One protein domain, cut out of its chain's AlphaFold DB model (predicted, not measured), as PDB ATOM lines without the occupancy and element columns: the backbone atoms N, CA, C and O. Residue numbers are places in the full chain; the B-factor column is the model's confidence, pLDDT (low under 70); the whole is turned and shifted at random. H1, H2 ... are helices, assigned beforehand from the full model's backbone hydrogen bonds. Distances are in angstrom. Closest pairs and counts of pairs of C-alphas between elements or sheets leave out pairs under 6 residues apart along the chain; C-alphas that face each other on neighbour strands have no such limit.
ATOM      1  N   ASN A  57     156.856 169.701 181.227       87.12
ATOM      2  CA  ASN A  57     157.016 170.902 182.043       87.12
ATOM      3  C   ASN A  57     157.227 172.097 181.102       87.12
ATOM      4  O   ASN A  57     158.339 172.309 180.622       87.12
ATOM      5  N   VAL A  58     156.169 172.869 180.839       90.25
ATOM      6  CA  VAL A  58     156.203 174.000 179.890       90.25
ATOM      7  C   VAL A  58     157.253 175.061 180.238       90.25
ATOM      8  O   VAL A  58     157.817 175.675 179.339       90.25
ATOM      9  N   ILE A  59     157.594 175.236 181.519       89.50
ATOM     10  CA  ILE A  59     158.648 176.166 181.957       89.50
ATOM     11  C   ILE A  59     160.028 175.648 181.537       89.50
ATOM     12  O   ILE A  59     160.866 176.412 181.059       89.50
ATOM     13  N   LEU A  60     160.277 174.342 181.684       89.19
ATOM     14  CA  LEU A  60     161.514 173.718 181.213       89.19
ATOM     15  C   LEU A  60     161.637 173.816 179.687       89.19
ATOM     16  O   LEU A  60     162.715 174.120 179.184       89.19
ATOM     17  N   GLU A  61     160.541 173.598 178.962       91.31
ATOM     18  CA  GLU A  61     160.498 173.731 177.500       91.31
ATOM     19  C   GLU A  61     160.805 175.165 177.059       91.31
ATOM     20  O   GLU A  61     161.636 175.372 176.177       91.31
ATOM     21  N   LEU A  62     160.231 176.168 177.730       91.81
ATOM     22  CA  LEU A  62     160.557 177.580 177.509       91.81
ATOM     23  C   LEU A  62     162.030 177.886 177.782       91.81
ATOM     24  O   LEU A  62     162.673 178.583 176.996       91.81
ATOM     25  N   ALA A  63     162.592 177.357 178.871       89.19
ATOM     26  CA  ALA A  63     164.005 177.537 179.190       89.19
ATOM     27  C   ALA A  63     164.918 176.897 178.129       89.19
ATOM     28  O   ALA A  63     165.948 177.480 177.790       89.19
ATOM     29  N   ILE A  64     164.537 175.743 177.572       89.06
ATOM     30  CA  ILE A  64     165.252 175.089 176.464       89.06
ATOM     31  C   ILE A  64     165.130 175.915 175.179       89.06
ATOM     32  O   ILE A  64     166.140 176.160 174.523       89.06
ATOM     33  N   LEU A  65     163.919 176.365 174.842       88.62
ATOM     34  CA  LEU A  65     163.631 177.126 173.625       88.62
ATOM     35  C   LEU A  65     164.350 178.482 173.609       88.62
ATOM     36  O   LEU A  65     164.880 178.895 172.582       88.62
ATOM     37  N   THR A  66     164.375 179.178 174.747       88.88
ATOM     38  CA  THR A  66     164.896 180.553 174.851       88.88
ATOM     39  C   THR A  66     166.323 180.641 175.389       88.88
ATOM     40  O   THR A  66     166.964 181.684 175.270       88.88
ATOM     41  N   GLY A  67     166.821 179.583 176.037       88.81
ATOM     42  CA  GLY A  67     168.086 179.585 176.777       88.81
ATOM     43  C   GLY A  67     168.056 180.372 178.096       88.81
ATOM     44  O   GLY A  67     169.088 180.474 178.764       88.81
ATOM     45  N   LYS A  68     166.908 180.934 178.506       86.38
ATOM     46  CA  LYS A  68     166.776 181.780 179.707       86.38
ATOM     47  C   LYS A  68     166.569 180.946 180.975       86.38
ATOM     48  O   LYS A  68     165.504 180.956 181.585       86.38
ATOM     49  N   ILE A  69     167.610 180.231 181.398       80.06
ATOM     50  CA  ILE A  69     167.559 179.341 182.576       80.06
ATOM     51  C   ILE A  69     167.274 180.120 183.871       80.06
ATOM     52  O   ILE A  69     166.599 179.608 184.759       80.06
ATOM     53  N   ASP A  70     167.715 181.376 183.972       75.81
ATOM     54  CA  ASP A  70     167.511 182.199 185.172       75.81
ATOM     55  C   ASP A  70     166.024 182.489 185.462       75.81
ATOM     56  O   ASP A  70     165.652 182.724 186.613       75.81
ATOM     57  N   TYR A  71     165.157 182.413 184.445       76.75
ATOM     58  CA  TYR A  71     163.707 182.596 184.591       76.75
ATOM     59  C   TYR A  71     163.029 181.376 185.221       76.75
ATOM     60  O   TYR A  71     161.905 181.472 185.695       76.75
ATOM     61  N   PHE A  72     163.720 180.237 185.294       69.38
ATOM     62  CA  PHE A  72     163.233 179.061 186.013       69.38
ATOM     63  C   PHE A  72     163.082 179.325 187.522       69.38
ATOM     64  O   PHE A  72     162.272 178.689 188.187       69.38
ATOM     65  N   MET A  73     163.876 180.252 188.073       65.00
ATOM     66  CA  MET A  73     163.984 180.495 189.518       65.00
ATOM     67  C   MET A  73     163.200 181.728 189.995       65.00
ATOM     68  O   MET A  73     163.279 182.072 191.175       65.00
ATOM     69  N   ASN A  74     162.482 182.419 189.103       61.41
ATOM     70  CA  ASN A  74     161.768 183.658 189.403       61.41
ATOM     71  C   ASN A  74     160.452 183.690 188.608       61.41
ATOM     72  O   ASN A  74     160.467 183.379 187.421       61.41
ATOM     73  N   ASP A  75     159.333 184.081 189.225       55.34
ATOM     74  CA  ASP A  75     157.991 184.098 188.608       55.34
ATOM     75  C   ASP A  75     157.836 185.221 187.541       55.34
ATOM     76  O   ASP A  75     157.151 186.217 187.734       55.34
ATOM     77  N   SER A  76     158.592 185.080 186.445       63.25
ATOM     78  CA  SER A  76     158.185 184.951 185.037       63.25
ATOM     79  C   SER A  76     157.357 186.048 184.340       63.25
ATOM     80  O   SER A  76     156.136 186.083 184.447       63.25
ATOM     81  N   ILE A  77     158.041 186.807 183.465       85.12
ATOM     82  CA  ILE A  77     157.510 187.710 182.411       85.12
ATOM     83  C   ILE A  77     157.391 187.024 181.024       85.12
ATOM     84  O   ILE A  77     157.558 187.655 179.978       85.12
ATOM     85  N   TRP A  78     157.210 185.694 180.990       92.00
ATOM     86  CA  TRP A  78     157.287 184.904 179.747       92.00
ATOM     87  C   TRP A  78     156.268 185.328 178.695       92.00
ATOM     88  O   TRP A  78     156.599 185.398 177.512       92.00
ATOM     89  N   LEU A  79     155.027 185.586 179.112       95.25
ATOM     90  CA  LEU A  79     153.959 185.919 178.179       95.25
ATOM     91  C   LEU A  79     154.148 187.328 177.615       95.25
ATOM     92  O   LEU A  79     153.967 187.527 176.419       95.25
ATOM     93  N   GLU A  80     154.565 188.286 178.439       95.25
ATOM     94  CA  GLU A  80     154.919 189.638 178.016       95.25
ATOM     95  C   GLU A  80     155.984 189.594 176.915       95.25
ATOM     96  O   GLU A  80     155.794 190.166 175.841       95.25
ATOM     97  N   GLU A  81     157.073 188.856 177.142       94.25
ATOM     98  CA  GLU A  81     158.135 188.685 176.149       94.25
ATOM     99  C   GLU A  81     157.658 187.972 174.883       94.25
ATOM    100  O   GLU A  81     157.983 188.412 173.782       94.25
ATOM    101  N   ALA A  82     156.869 186.905 175.015       96.56
ATOM    102  CA  ALA A  82     156.341 186.167 173.872       96.56
ATOM    103  C   ALA A  82     155.434 187.036 172.989       96.56
ATOM    104  O   ALA A  82     155.532 186.985 171.762       96.56
ATOM    105  N   LEU A  83     154.588 187.871 173.599       97.06
ATOM    106  CA  LEU A  83     153.729 188.817 172.886       97.06
ATOM    107  C   LEU A  83     154.552 189.881 172.154       97.06
ATOM    108  O   LEU A  83     154.284 190.168 170.989       97.06
ATOM    109  N   MET A  84     155.569 190.442 172.812       96.62
ATOM    110  CA  MET A  84     156.491 191.397 172.191       96.62
ATOM    111  C   MET A  84     157.244 190.774 171.010       96.62
ATOM    112  O   MET A  84     157.359 191.387 169.948       96.62
ATOM    113  N   GLU A  85     157.708 189.535 171.162       95.81
ATOM    114  CA  GLU A  85     158.413 188.810 170.108       95.81
ATOM    115  C   GLU A  85     157.507 188.507 168.910       95.81
ATOM    116  O   GLU A  85     157.938 188.625 167.760       95.81
ATOM    117  N   PHE A  86     156.241 188.179 169.169       96.00
ATOM    118  CA  PHE A  86     155.228 188.009 168.136       96.00
ATOM    119  C   PHE A  86     154.925 189.320 167.401       96.00
ATOM    120  O   PHE A  86     154.851 189.334 166.171       96.00
ATOM    121  N   TYR A  87     154.795 190.440 168.117       95.94
ATOM    122  CA  TYR A  87     154.604 191.748 167.485       95.94
ATOM    123  C   TYR A  87     155.799 192.143 166.615       95.94
ATOM    124  O   TYR A  87     155.598 192.570 165.479       95.94
ATOM    125  N   ASN A  88     157.029 191.892 167.071       94.81
ATOM    126  CA  ASN A  88     158.225 192.065 166.244       94.81
ATOM    127  C   ASN A  88     158.191 191.174 164.993       94.81
ATOM    128  O   ASN A  88     158.448 191.653 163.890       94.81
ATOM    129  N   ALA A  89     157.834 189.895 165.143       92.56
ATOM    130  CA  ALA A  89     157.753 188.939 164.036       92.56
ATOM    131  C   ALA A  89     156.702 189.317 162.981       92.56
ATOM    132  O   ALA A  89     156.853 188.988 161.808       92.56
ATOM    133  N   THR A  90     155.642 190.005 163.400       91.50
ATOM    134  CA  THR A  90     154.515 190.403 162.545       91.50
ATOM    135  C   THR A  90     154.566 191.870 162.112       91.50
ATOM    136  O   THR A  90     153.656 192.331 161.422       91.50
ATOM    137  N   GLY A  91     155.621 192.608 162.477       91.81
ATOM    138  CA  GLY A  91     155.799 194.017 162.117       91.81
ATOM    139  C   GLY A  91     154.783 194.962 162.770       91.81
ATOM    140  O   GLY A  91     154.424 195.981 162.183       91.81
ATOM    141  N   VAL A  92     154.278 194.612 163.952       93.38
ATOM    142  CA  VAL A  92     153.328 195.423 164.722       93.38
ATOM    143  C   VAL A  92     154.103 196.345 165.660       93.38
ATOM    144  O   VAL A  92     154.813 195.872 166.543       93.38
ATOM    145  N   ASP A  93     153.927 197.658 165.516       95.94
ATOM    146  CA  ASP A  93     154.474 198.633 166.465       95.94
ATOM    147  C   ASP A  93     153.734 198.546 167.811       95.94
ATOM    148  O   ASP A  93     152.507 198.686 167.866       95.94
ATOM    149  N   TYR A  94     154.475 198.357 168.908       96.44
ATOM    150  CA  TYR A  94     153.905 198.199 170.247       96.44
ATOM    151  C   TYR A  94     154.584 199.066 171.317       96.44
ATOM    152  O   TYR A  94     155.716 199.522 171.183       96.44
ATOM    153  N   GLU A  95     153.864 199.275 172.418       97.56
ATOM    154  CA  GLU A  95     154.329 199.910 173.648       97.56
ATOM    155  C   GLU A  95     154.370 198.846 174.746       97.56
ATOM    156  O   GLU A  95     153.341 198.260 175.087       97.56
ATOM    157  N   GLU A  96     155.544 198.622 175.334       96.50
ATOM    158  CA  GLU A  96     155.755 197.617 176.385       96.50
ATOM    159  C   GLU A  96     154.787 197.788 177.571       96.50
ATOM    160  O   GLU A  96     154.242 196.812 178.079       96.50
ATOM    161  N   SER A  97     154.475 199.028 177.964       96.88
ATOM    162  CA  SER A  97     153.514 199.310 179.040       96.88
ATOM    163  C   SER A  97     152.113 198.760 178.759       96.88
ATOM    164  O   SER A  97     151.477 198.248 179.678       96.88
ATOM    165  N   LYS A  98     151.642 198.823 177.506       97.62
ATOM    166  CA  LYS A  98     150.329 198.293 177.100       97.62
ATOM    167  C   LYS A  98     150.320 196.770 177.064       97.62
ATOM    168  O   LYS A  98     149.304 196.167 177.399       97.62
ATOM    169  N   VAL A  99     151.438 196.150 176.679       96.88
ATOM    170  CA  VAL A  99     151.596 194.688 176.727       96.88
ATOM    171  C   VAL A  99     151.554 194.206 178.174       96.88
ATOM    172  O   VAL A  99     150.758 193.330 178.503       96.88
ATOM    173  N   ASN A 100     152.331 194.840 179.051       95.19
ATOM    174  CA  ASN A 100     152.375 194.500 180.471       95.19
ATOM    175  C   ASN A 100     151.003 194.703 181.135       95.19
ATOM    176  O   ASN A 100     150.533 193.834 181.863       95.19
ATOM    177  N   GLU A 101     150.316 195.816 180.852       96.44
ATOM    178  CA  GLU A 101     148.955 196.061 181.346       96.44
ATOM    179  C   GLU A 101     147.962 195.002 180.850       96.44
ATOM    180  O   GLU A 101     147.137 194.520 181.626       96.44
ATOM    181  N   PHE A 102     148.044 194.602 179.579       96.56
ATOM    182  CA  PHE A 102     147.199 193.546 179.031       96.56
ATOM    183  C   PHE A 102     147.416 192.218 179.763       96.56
ATOM    184  O   PHE A 102     146.448 191.648 180.266       96.56
ATOM    185  N   VAL A 103     148.670 191.768 179.901       95.25
ATOM    186  CA  VAL A 103     149.002 190.493 180.561       95.25
ATOM    187  C   VAL A 103     148.606 190.485 182.038       95.25
ATOM    188  O   VAL A 103     148.066 189.492 182.528       95.25
ATOM    189  N   LEU A 104     148.792 191.599 182.751       93.69
ATOM    190  CA  LEU A 104     148.361 191.735 184.147       93.69
ATOM    191  C   LEU A 104     146.849 191.544 184.325       93.69
ATOM    192  O   LEU A 104     146.420 191.039 185.360       93.69
ATOM    193  N   ASN A 105     146.051 191.913 183.321       93.44
ATOM    194  CA  ASN A 105     144.594 191.792 183.344       93.44
ATOM    195  C   ASN A 105     144.074 190.441 182.815       93.44
ATOM    196  O   ASN A 105     142.855 190.242 182.764       93.44
ATOM    197  N   LEU A 106     144.944 189.512 182.402       94.19
ATOM    198  CA  LEU A 106     144.537 188.174 181.968       94.19
ATOM    199  C   LEU A 106     144.273 187.257 183.174       94.19
ATOM    200  O   LEU A 106     145.084 187.229 184.105       94.19
ATOM    201  N   PRO A 107     143.180 186.468 183.157       93.56
ATOM    202  CA  PRO A 107     142.786 185.604 184.270       93.56
ATOM    203  C   PRO A 107     143.581 184.285 184.314       93.56
ATOM    204  O   PRO A 107     143.089 183.303 184.854       93.56
ATOM    205  N   PHE A 108     144.786 184.258 183.740       93.69
ATOM    206  CA  PHE A 108     145.586 183.047 183.575       93.69
ATOM    207  C   PHE A 108     146.562 182.825 184.724       93.69
ATOM    208  O   PHE A 108     147.218 183.773 185.183       93.69
ATOM    209  N   THR A 109     146.717 181.564 185.124       92.62
ATOM    210  CA  THR A 109     147.768 181.113 186.042       92.62
ATOM    211  C   THR A 109     149.158 181.251 185.413       92.62
ATOM    212  O   THR A 109     149.306 181.441 184.205       92.62
ATOM    213  N   THR A 110     150.218 181.158 186.221       90.25
ATOM    214  CA  THR A 110     151.598 181.214 185.707       90.25
ATOM    215  C   THR A 110     151.874 180.103 184.690       90.25
ATOM    216  O   THR A 110     152.499 180.363 183.665       90.25
ATOM    217  N   GLU A 111     151.386 178.884 184.934       91.38
ATOM    218  CA  GLU A 111     151.585 177.747 184.026       91.38
ATOM    219  C   GLU A 111     150.834 177.932 182.702       91.38
ATOM    220  O   GLU A 111     151.417 177.712 181.642       91.38
ATOM    221  N   GLU A 112     149.596 178.430 182.735       94.38
ATOM    222  CA  GLU A 112     148.820 178.765 181.530       94.38
ATOM    223  C   GLU A 112     149.494 179.871 180.709       94.38
ATOM    224  O   GLU A 112     149.631 179.753 179.492       94.38
ATOM    225  N   ARG A 113     150.008 180.922 181.365       94.69
ATOM    226  CA  ARG A 113     150.795 181.971 180.693       94.69
ATOM    227  C   ARG A 113     152.035 181.395 180.015       94.69
ATOM    228  O   ARG A 113     152.361 181.805 178.905       94.69
ATOM    229  N   CYS A 114     152.710 180.440 180.658       94.38
ATOM    230  CA  CYS A 114     153.859 179.745 180.078       94.38
ATOM    231  C   CYS A 114     153.456 178.869 178.884       94.38
ATOM    232  O   CYS A 114     154.156 178.857 177.876       94.38
ATOM    233  N   ALA A 115     152.324 178.170 178.970       95.81
ATOM    234  CA  ALA A 115     151.784 177.360 177.883       95.81
ATOM    235  C   ALA A 115     151.494 178.219 176.635       95.81
ATOM    236  O   ALA A 115     151.962 177.900 175.542       95.81
ATOM    237  N   ILE A 116     150.830 179.367 176.812       97.25
ATOM    238  CA  ILE A 116     150.574 180.339 175.737       97.25
ATOM    239  C   ILE A 116     151.893 180.906 175.186       97.25
ATOM    240  O   ILE A 116     152.083 180.978 173.970       97.25
ATOM    241  N   ALA A 117     152.827 181.282 176.066       97.00
ATOM    242  CA  ALA A 117     154.128 181.819 175.671       97.00
ATOM    243  C   ALA A 117     154.942 180.821 174.832       97.00
ATOM    244  O   ALA A 117     155.591 181.224 173.866       97.00
ATOM    245  N   LEU A 118     154.890 179.528 175.168       97.00
ATOM    246  CA  LEU A 118     155.599 178.471 174.445       97.00
ATOM    247  C   LEU A 118     155.116 178.372 172.994       97.00
ATOM    248  O   LEU A 118     155.937 178.334 172.079       97.00
ATOM    249  N   ILE A 119     153.797 178.389 172.779       98.06
ATOM    250  CA  ILE A 119     153.210 178.365 171.433       98.06
ATOM    251  C   ILE A 119     153.591 179.639 170.669       98.06
ATOM    252  O   ILE A 119     154.102 179.556 169.550       98.06
ATOM    253  N   LEU A 120     153.400 180.815 171.279       97.25
ATOM    254  CA  LEU A 120     153.696 182.109 170.654       97.25
ATOM    255  C   LEU A 120     155.158 182.227 170.221       97.25
ATOM    256  O   LEU A 120     155.430 182.688 169.111       97.25
ATOM    257  N   LEU A 121     156.107 181.821 171.066       97.25
ATOM    258  CA  LEU A 121     157.536 181.898 170.757       97.25
ATOM    259  C   LEU A 121     157.926 180.938 169.631       97.25
ATOM    260  O   LEU A 121     158.635 181.348 168.708       97.25
ATOM    261  N   SER A 122     157.431 179.698 169.665       96.38
ATOM    262  CA  SER A 122     157.666 178.715 168.601       96.38
ATOM    263  C   SER A 122     157.108 179.191 167.259       96.38
ATOM    264  O   SER A 122     157.826 179.182 166.255       96.38
ATOM    265  N   TYR A 123     155.880 179.714 167.249       96.94
ATOM    266  CA  TYR A 123     155.261 180.253 166.039       96.94
ATOM    267  C   TYR A 123     155.995 181.500 165.529       96.94
ATOM    268  O   TYR A 123     156.318 181.607 164.345       96.94
ATOM    269  N   SER A 124     156.377 182.409 166.430       95.75
ATOM    270  CA  SER A 124     157.178 183.590 166.088       95.75
ATOM    271  C   SER A 124     158.525 183.204 165.475       95.75
ATOM    272  O   SER A 124     158.991 183.865 164.546       95.75
ATOM    273  N   SER A 125     159.155 182.128 165.957       94.19
ATOM    274  CA  SER A 125     160.384 181.587 165.367       94.19
ATOM    275  C   SER A 125     160.172 181.122 163.925       94.19
ATOM    276  O   SER A 125     161.038 181.364 163.086       94.19
ATOM    277  N   ALA A 126     159.030 180.500 163.619       92.81
ATOM    278  CA  ALA A 126     158.686 180.111 162.253       92.81
ATOM    279  C   ALA A 126     158.531 181.336 161.340       92.81
ATOM    280  O   ALA A 126     159.060 181.352 160.230       92.81
ATOM    281  N   LEU A 127     157.858 182.385 161.823       93.31
ATOM    282  CA  LEU A 127     157.618 183.615 161.061       93.31
ATOM    283  C   LEU A 127     158.907 184.373 160.715       93.31
ATOM    284  O   LEU A 127     159.042 184.876 159.602       93.31
ATOM    285  N   LYS A 128     159.860 184.441 161.652       93.25
ATOM    286  CA  LYS A 128     161.129 185.175 161.482       93.25
ATOM    287  C   LYS A 128     162.196 184.409 160.704       93.25
ATOM    288  O   LYS A 128     163.240 184.979 160.406       93.25
ATOM    289  N   ALA A 129     161.991 183.126 160.425       91.69
ATOM    290  CA  ALA A 129     162.997 182.327 159.746       91.69
ATOM    291  C   ALA A 129     163.184 182.774 158.284       91.69
ATOM    292  O   ALA A 129     162.245 182.770 157.486       91.69
ATOM    293  N   ASP A 130     164.428 183.097 157.922       88.25
ATOM    294  CA  ASP A 130     164.789 183.533 156.566       88.25
ATOM    295  C   ASP A 130     164.841 182.371 155.558       88.25
ATOM    296  O   ASP A 130     164.608 182.563 154.363       88.25
ATOM    297  N   SER A 131     165.151 181.154 156.024       87.31
ATOM    298  CA  SER A 131     165.270 179.957 155.184       87.31
ATOM    299  C   SER A 131     164.027 179.073 155.243       87.31
ATOM    300  O   SER A 131     163.300 179.042 156.237       87.31
ATOM    301  N   LYS A 132     163.802 178.295 154.178       80.31
ATOM    302  CA  LYS A 132     162.713 177.308 154.125       80.31
ATOM    303  C   LYS A 132     162.871 176.257 155.225       80.31
ATOM    304  O   LYS A 132     161.891 175.904 155.873       80.31
ATOM    305  N   GLU A 133     164.097 175.805 155.475       82.00
ATOM    306  CA  GLU A 133     164.414 174.840 156.528       82.00
ATOM    307  C   GLU A 133     164.081 175.402 157.911       82.00
ATOM    308  O   GLU A 133     163.409 174.728 158.685       82.00
ATOM    309  N   GLY A 134     164.472 176.650 158.197       84.44
ATOM    310  CA  GLY A 134     164.183 177.301 159.475       84.44
ATOM    311  C   GLY A 134     162.684 177.507 159.701       84.44
ATOM    312  O   GLY A 134     162.195 177.295 160.810       84.44
ATOM    313  N   LYS A 135     161.927 177.840 158.644       86.69
ATOM    314  CA  LYS A 135     160.458 177.920 158.707       86.69
ATOM    315  C   LYS A 135     159.853 176.572 159.080       86.69
ATOM    316  O   LYS A 135     159.018 176.510 159.977       86.69
ATOM    317  N   ILE A 136     160.304 175.491 158.438       83.88
ATOM    318  CA  ILE A 136     159.827 174.138 158.744       83.88
ATOM    319  C   ILE A 136     160.210 173.735 160.174       83.88
ATOM    320  O   ILE A 136     159.386 173.168 160.884       83.88
ATOM    321  N   GLU A 137     161.425 174.034 160.633       85.25
ATOM    322  CA  GLU A 137     161.831 173.777 162.020       85.25
ATOM    323  C   GLU A 137     160.935 174.515 163.026       85.25
ATOM    324  O   GLU A 137     160.466 173.892 163.979       85.25
ATOM    325  N   GLY A 138     160.623 175.791 162.779       88.06
ATOM    326  CA  GLY A 138     159.696 176.571 163.604       88.06
ATOM    327  C   GLY A 138     158.260 176.035 163.582       88.06
ATOM    328  O   GLY A 138     157.627 175.936 164.633       88.06
ATOM    329  N   ILE A 139     157.752 175.617 162.417       88.88
ATOM    330  CA  ILE A 139     156.436 174.962 162.286       88.88
ATOM    331  C   ILE A 139     156.394 173.687 163.135       88.88
ATOM    332  O   ILE A 139     155.475 173.495 163.929       88.88
ATOM    333  N   MET A 140     157.423 172.839 163.041       87.62
ATOM    334  CA  MET A 140     157.494 171.597 163.818       87.62
ATOM    335  C   MET A 140     157.616 171.860 165.323       87.62
ATOM    336  O   MET A 140     157.017 171.136 166.116       87.62
TER     337      MET A 140
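Overview. This is residues 57 to 140 of the 460 residues of an uncharacterized protein of Thermoplasmatales archaeon ex4484_30 (UniProt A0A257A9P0). One long helix, H5, forms the core, with H3 along one side of it and H1 along another; H6 folds back from the last end of H5 as a helical hairpin. H4 packs steeply on the first half of H3, and the very short H2 packs on H1, away from H5. The printed part has 84 residues with six named helices, H1 to H6 in order along the chain, and no named strand; the class is all helix. The whole is compact, with a radius of gyration of the C-alphas of 13.0 A, and its C-alphas span 36 by 30 by 20 A.

Arrangement. H1, residues 58 to 66, touches the hub H5, residues 110 to 128, at a shallow tilt of 30 degrees, the same way; their closest C-alphas, those of Leu 62 and Leu 118, are 5.9 A apart. H2, residues 69 to 73, touches H1, with the C-alphas of Ala 63 and Ile 69 closest at 5.2 A, and is apart from H5. H3, residues 78 to 90, touches H5 at a shallow tilt of 21 degrees, the same way, with the C-alphas of Leu 79 and Ala 117 closest at 4.8 A. H1 and H3 are only just apart, their closest C-alphas 8.3 A from each other. H4, residues 96 to 104, touches H3 at a steep tilt of 49 degrees, opposite ways; H3 does so with residues 79 to 84 alone, and the closest C-alphas, those of Glu 80 and Asn 100, are 6.0 A apart. H4 is apart from H5. H6, residues 132 to 140, forms a hairpin with H5 at a shallow tilt of 18 degrees, opposite ways. They touch through residues 122 to 128 of H5 alone, and the closest C-alphas, those of Ala 126 and Gly 138, are 3.9 A apart. Each O i to N i+4 pair is within hydrogen-bond range in H1, H3, H4, H5 and H6; in H2 the count is 0 of 1, beside 2 of 2 O i to N i+3 pairs.

Along the chain. H1 begins at C-alpha 58, (156.203, 174.000, 179.890). H3 is 18.3 A long from first to last C-alpha. H5, the longest helix, measures 26.3 A from C-alpha 110 at (151.598, 181.214, 185.707) to C-alpha 128. H6 ends at C-alpha 140, (157.494, 171.597, 163.818).

Size, cuts and confidence. The two C-alphas farthest apart, those of Asn 105 and Glu 133, are 37.4 A from each other. The printed part has no cut, and the five links between helices are tight. Mean pLDDT of the printed part is 90.3; residues 72 to 76 are under 70.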